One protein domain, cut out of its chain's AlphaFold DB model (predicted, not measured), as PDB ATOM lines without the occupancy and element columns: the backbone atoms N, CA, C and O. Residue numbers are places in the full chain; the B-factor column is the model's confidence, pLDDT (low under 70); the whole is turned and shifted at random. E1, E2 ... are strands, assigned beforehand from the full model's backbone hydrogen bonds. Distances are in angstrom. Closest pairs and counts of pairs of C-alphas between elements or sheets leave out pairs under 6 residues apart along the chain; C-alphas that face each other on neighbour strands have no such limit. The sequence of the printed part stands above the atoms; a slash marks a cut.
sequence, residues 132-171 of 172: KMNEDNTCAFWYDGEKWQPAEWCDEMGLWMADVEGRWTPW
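Overview. This is residues 132 to 171 of the 172 residues of an uncharacterized protein of Ophiocordyceps camponoti-rufipedis (UniProt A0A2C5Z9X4). A small three-stranded sheet, E3, E4 and E5, sits beside a two-stranded hairpin, E1 and E2, in a flat outline; the strand path crosses from one part to the other where E2 runs on into E3. Residues 132 to 133 fold back beside E1 in a short antiparallel pairing. The printed part has 40 residues with five named strands, E1 to E5 along the chain, and no named helix; the class is all strand, with both sheets antiparallel and the larger in the order E3, E4, E5. It is compact, with a radius of gyration of the C-alphas of 9.9 A and spans of 24 by 24 by 10 A.

Along the chain. E4, residues 159 to 164, is the longest strand at 15.8 A and begins at C-alpha 159 (-38.999, -1.159, 32.714). E3 is residues 152 to 154, 6.2 A, and E5 is residues 167 to 170, 9.9 A, ending at C-alpha 170 (-32.792, -0.646, 35.312). E1, residues 140 to 143, measures 10.4 A from C-alpha 140 (-33.856, 0.615, 25.018), and E2, residues 148 to 150, 6.8 A.

Arrangement. E3, E4 and E5 form a meander, each strand the antiparallel neighbour of the one before, with E4 the inner strand. The pairing is staggered: E4 pairs with E3 over residues 159 to 161, N 152 and O 161 being 2.8 A apart, and with E5 over residues 161 to 164, N 162 and O 169 being 2.8 A apart. E2 runs on into E3 across one residue at 43 degrees. In the antiparallel hairpin of E1 and E2, N 142 and O 149 are 2.9 A apart. The closest C-alphas of E1 and E4, those of Ala 140 and Trp 160, are 6.4 A apart. E5 is apart from E1, E2 and E3.

Size, cuts and confidence. The C-alphas farthest apart, those of Glu 146 and Glu 156, are 29.0 A apart. The printed part has no cut, and the four links between named strands are tight. Mean pLDDT of the printed part is 77.6, with residues 154 to 158, 166 to 167 and 170 to 171 under 70.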
ATOM      1  N   LYS A 132     -30.451   5.277  25.652       80.06
ATOM      2  CA  LYS A 132     -31.260   5.853  24.576       80.06
ATOM      3  C   LYS A 132     -32.346   4.890  24.123       80.06
ATOM      4  O   LYS A 132     -32.168   3.677  24.195       80.06
ATOM      5  N   MET A 133     -33.436   5.432  23.590       86.19
ATOM      6  CA  MET A 133     -34.371   4.644  22.787       86.19
ATOM      7  C   MET A 133     -33.791   4.477  21.375       86.19
ATOM      8  O   MET A 133     -32.997   5.303  20.913       86.19
ATOM      9  N   ASN A 134     -34.218   3.439  20.666       80.69
ATOM     10  CA  ASN A 134     -34.197   3.453  19.205       80.69
ATOM     11  C   ASN A 134     -35.177   4.488  18.623       80.69
ATOM     12  O   ASN A 134     -36.025   5.041  19.319       80.69
ATOM     13  N   GLU A 135     -35.046   4.751  17.323       80.12
ATOM     14  CA  GLU A 135     -35.807   5.786  16.607       80.12
ATOM     15  C   GLU A 135     -37.331   5.580  16.654       80.12
ATOM     16  O   GLU A 135     -38.087   6.547  16.620       80.12
ATOM     17  N   ASP A 136     -37.788   4.334  16.765       83.31
ATOM     18  CA  ASP A 136     -39.197   3.937  16.830       83.31
ATOM     19  C   ASP A 136     -39.721   3.749  18.267       83.31
ATOM     20  O   ASP A 136     -40.884   3.390  18.446       83.31
ATOM     21  N   ASN A 137     -38.908   4.025  19.293       76.50
ATOM     22  CA  ASN A 137     -39.263   3.889  20.709       76.50
ATOM     23  C   ASN A 137     -39.761   2.485  21.119       76.50
ATOM     24  O   ASN A 137     -40.583   2.348  22.028       76.50
ATOM     25  N   THR A 138     -39.256   1.429  20.486       80.94
ATOM     26  CA  THR A 138     -39.620   0.035  20.794       80.94
ATOM     27  C   THR A 138     -38.578  -0.699  21.634       80.94
ATOM     28  O   THR A 138     -38.888  -1.747  22.196       80.94
ATOM     29  N   CYS A 139     -37.353  -0.173  21.733       77.44
ATOM     30  CA  CYS A 139     -36.248  -0.814  22.435       77.44
ATOM     31  C   CYS A 139     -35.300   0.203  23.075       77.44
ATOM     32  O   CYS A 139     -34.926   1.212  22.472       77.44
ATOM     33  N   ALA A 140     -34.892  -0.101  24.301       84.50
ATOM     34  CA  ALA A 140     -33.856   0.615  25.018       84.50
ATOM     35  C   ALA A 140     -32.460   0.123  24.670       84.50
ATOM     36  O   ALA A 140     -32.241  -1.073  24.496       84.50
ATOM     37  N   PHE A 141     -31.500   1.036  24.701       87.25
ATOM     38  CA  PHE A 141     -30.083   0.729  24.637       87.25
ATOM     39  C   PHE A 141     -29.353   1.370  25.807       87.25
ATOM     40  O   PHE A 141     -29.671   2.497  26.184       87.25
ATOM     41  N   TRP A 142     -28.342   0.677  26.318       91.06
ATOM     42  CA  TRP A 142     -27.404   1.180  27.317       91.06
ATOM     43  C   TRP A 142     -25.977   1.129  26.761       91.06
ATOM     44  O   TRP A 142     -25.656   0.262  25.947       91.06
ATOM     45  N   TYR A 143     -25.129   2.079  27.142       84.69
ATOM     46  CA  TYR A 143     -23.740   2.136  26.694       84.69
ATOM     47  C   TYR A 143     -22.831   1.403  27.683       84.69
ATOM     48  O   TYR A 143     -22.766   1.768  28.855       84.69
ATOM     49  N   ASP A 144     -22.123   0.373  27.216       80.50
ATOM     50  CA  ASP A 144     -21.236  -0.453  28.051       80.50
ATOM     51  C   ASP A 144     -19.816   0.122  28.211       80.50
ATOM     52  O   ASP A 144     -18.980  -0.463  28.897       80.50
ATOM     53  N   GLY A 145     -19.544   1.275  27.591       79.25
ATOM     54  CA  GLY A 145     -18.220   1.895  27.508       79.25
ATOM     55  C   GLY A 145     -17.573   1.776  26.124       79.25
ATOM     56  O   GLY A 145     -16.757   2.626  25.765       79.25
ATOM     57  N   GLU A 146     -17.987   0.801  25.310       82.19
ATOM     58  CA  GLU A 146     -17.463   0.559  23.957       82.19
ATOM     59  C   GLU A 146     -18.549   0.651  22.877       82.19
ATOM     60  O   GLU A 146     -18.297   1.119  21.764       82.19
ATOM     61  N   LYS A 147     -19.768   0.201  23.184       88.38
ATOM     62  CA  LYS A 147     -20.896   0.169  22.251       88.38
ATOM     63  C   LYS A 147     -22.242   0.233  22.962       88.38
ATOM     64  O   LYS A 147     -22.394  -0.012  24.153       88.38
ATOM     65  N   TRP A 148     -23.252   0.556  22.166       90.81
ATOM     66  CA  TRP A 148     -24.644   0.484  22.586       90.81
ATOM     67  C   TRP A 148     -25.118  -0.969  22.571       90.81
ATOM     68  O   TRP A 148     -25.035  -1.642  21.544       90.81
ATOM     69  N   GLN A 149     -25.633  -1.424  23.704       91.12
ATOM     70  CA  GLN A 149     -26.173  -2.759  23.922       91.12
ATOM     71  C   GLN A 149     -27.690  -2.670  24.075       91.12
ATOM     72  O   GLN A 149     -28.166  -1.744  24.731       91.12
ATOM     73  N   PRO A 150     -28.463  -3.599  23.494       91.50
ATOM     74  CA  PRO A 150     -29.896  -3.642  23.731       91.50
ATOM     75  C   PRO A 150     -30.160  -3.985  25.199       91.50
ATOM     76  O   PRO A 150     -29.502  -4.849  25.784       91.50
ATOM     77  N   ALA A 151     -31.124  -3.299  25.792       89.31
ATOM     78  CA  ALA A 151     -31.652  -3.652  27.093       89.31
ATOM     79  C   ALA A 151     -32.820  -4.632  26.933       89.31
ATOM     80  O   ALA A 151     -33.485  -4.684  25.897       89.31
ATOM     81  N   GLU A 152     -33.101  -5.389  27.983       87.88
ATOM     82  CA  GLU A 152     -34.223  -6.317  28.021       87.88
ATOM     83  C   GLU A 152     -35.415  -5.675  28.724       87.88
ATOM     84  O   GLU A 152     -35.290  -5.126  29.819       87.88
ATOM     85  N   TRP A 153     -36.588  -5.731  28.095       84.50
ATOM     86  CA  TRP A 153     -37.818  -5.308  28.749       84.50
ATOM     87  C   TRP A 153     -38.199  -6.335  29.809       84.50
ATOM     88  O   TRP A 153     -38.366  -7.519  29.514       84.50
ATOM     89  N   CYS A 154     -38.353  -5.883  31.048       68.44
ATOM     90  CA  CYS A 154     -38.805  -6.730  32.134       68.44
ATOM     91  C   CYS A 154     -40.290  -6.482  32.396       68.44
ATOM     92  O   CYS A 154     -40.645  -5.533  33.095       68.44
ATOM     93  N   ASP A 155     -41.160  -7.366  31.898       54.62
ATOM     94  CA  ASP A 155     -42.617  -7.273  32.092       54.62
ATOM     95  C   ASP A 155     -43.023  -7.217  33.575       54.62
ATOM     96  O   ASP A 155     -43.990  -6.553  33.944       54.62
ATOM     97  N   GLU A 156     -42.264  -7.885  34.450       46.78
ATOM     98  CA  GLU A 156     -42.523  -7.904  35.894       46.78
ATOM     99  C   GLU A 156     -42.210  -6.560  36.575       46.78
ATOM    100  O   GLU A 156     -42.722  -6.257  37.658       46.78
ATOM    101  N   MET A 157     -41.321  -5.762  35.985       45.03
ATOM    102  CA  MET A 157     -40.934  -4.455  36.514       45.03
ATOM    103  C   MET A 157     -41.537  -3.301  35.710       45.03
ATOM    104  O   MET A 157     -41.622  -2.202  36.243       45.03
ATOM    105  N   GLY A 158     -41.991  -3.547  34.477       62.94
ATOM    106  CA  GLY A 158     -42.487  -2.517  33.568       62.94
ATOM    107  C   GLY A 158     -41.402  -1.532  33.137       62.94
ATOM    108  O   GLY A 158     -41.686  -0.347  32.998       62.94
ATOM    109  N   LEU A 159     -40.159  -1.999  33.003       75.31
ATOM    110  CA  LEU A 159     -38.999  -1.159  32.714       75.31
ATOM    111  C   LEU A 159     -37.893  -1.952  32.011       75.31
ATOM    112  O   LEU A 159     -37.848  -3.185  32.062       75.31
ATOM    113  N   TRP A 160     -37.022  -1.221  31.321       77.38
ATOM    114  CA  TRP A 160     -35.887  -1.766  30.583       77.38
ATOM    115  C   TRP A 160     -34.715  -2.070  31.516       77.38
ATOM    116  O   TRP A 160     -34.463  -1.318  32.452       77.38
ATOM    117  N   MET A 161     -33.991  -3.157  31.260       80.06
ATOM    118  CA  MET A 161     -32.930  -3.673  32.124       80.06
ATOM    119  C   MET A 161     -31.657  -3.967  31.321       80.06
ATOM    120  O   MET A 161     -31.695  -4.641  30.297       80.06
ATOM    121  N   ALA A 162     -30.517  -3.504  31.816       84.56
ATOM    122  CA  ALA A 162     -29.184  -3.797  31.302       84.56
ATOM    123  C   ALA A 162     -28.528  -4.908  32.128       84.56
ATOM    124  O   ALA A 162     -28.537  -4.817  33.353       84.56
ATOM    125  N   ASP A 163     -27.923  -5.919  31.502       82.31
ATOM    126  CA  ASP A 163     -27.063  -6.883  32.205       82.31
ATOM    127  C   ASP A 163     -25.605  -6.408  32.170       82.31
ATOM    128  O   ASP A 163     -24.895  -6.574  31.176       82.31
ATOM    129  N   VAL A 164     -25.157  -5.800  33.267       75.25
ATOM    130  CA  VAL A 164     -23.788  -5.314  33.434       75.25
ATOM    131  C   VAL A 164     -23.012  -6.328  34.262       75.25
ATOM    132  O   VAL A 164     -23.169  -6.399  35.481       75.25
ATOM    133  N   GLU A 165     -22.178  -7.135  33.605       75.69
ATOM    134  CA  GLU A 165     -21.321  -8.137  34.261       75.69
ATOM    135  C   GLU A 165     -22.095  -9.117  35.174       75.69
ATOM    136  O   GLU A 165     -21.639  -9.493  36.257       75.69
ATOM    137  N   GLY A 166     -23.295  -9.535  34.756       67.31
ATOM    138  CA  GLY A 166     -24.169 -10.412  35.538       67.31
ATOM    139  C   GLY A 166     -25.035  -9.672  36.563       67.31
ATOM    140  O   GLY A 166     -25.627 -10.313  37.439       67.31
ATOM    141  N   ARG A 167     -25.093  -8.334  36.505       65.06
ATOM    142  CA  ARG A 167     -25.948  -7.489  37.348       65.06
ATOM    143  C   ARG A 167     -26.959  -6.723  36.507       65.06
ATOM    144  O   ARG A 167     -26.605  -5.847  35.723       65.06
ATOM    145  N   TRP A 168     -28.233  -6.979  36.778       72.94
ATOM    146  CA  TRP A 168     -29.339  -6.271  36.148       72.94
ATOM    147  C   TRP A 168     -29.492  -4.843  36.689       72.94
ATOM    148  O   TRP A 168     -29.748  -4.654  37.880       72.94
ATOM    149  N   THR A 169     -29.363  -3.855  35.805       74.69
ATOM    150  CA  THR A 169     -29.447  -2.416  36.091       74.69
ATOM    151  C   THR A 169     -30.624  -1.810  35.317       74.69
ATOM    152  O   THR A 169     -30.649  -1.922  34.095       74.69
ATOM    153  N   PRO A 170     -31.618  -1.201  35.984       67.19
ATOM    154  CA  PRO A 170     -32.792  -0.646  35.312       67.19
ATOM    155  C   PRO A 170     -32.484   0.666  34.576       67.19
ATOM    156  O   PRO A 170     -31.646   1.448  35.026       67.19
ATOM    157  N   TRP A 171     -33.215   0.930  33.493       68.81
ATOM    158  CA  TRP A 171     -33.353   2.261  32.909       68.81
ATOM    159  C   TRP A 171     -34.346   3.069  33.741       68.81
ATOM    160  O   TRP A 171     -35.512   2.683  33.860       68.81
TER     161      TRP A 171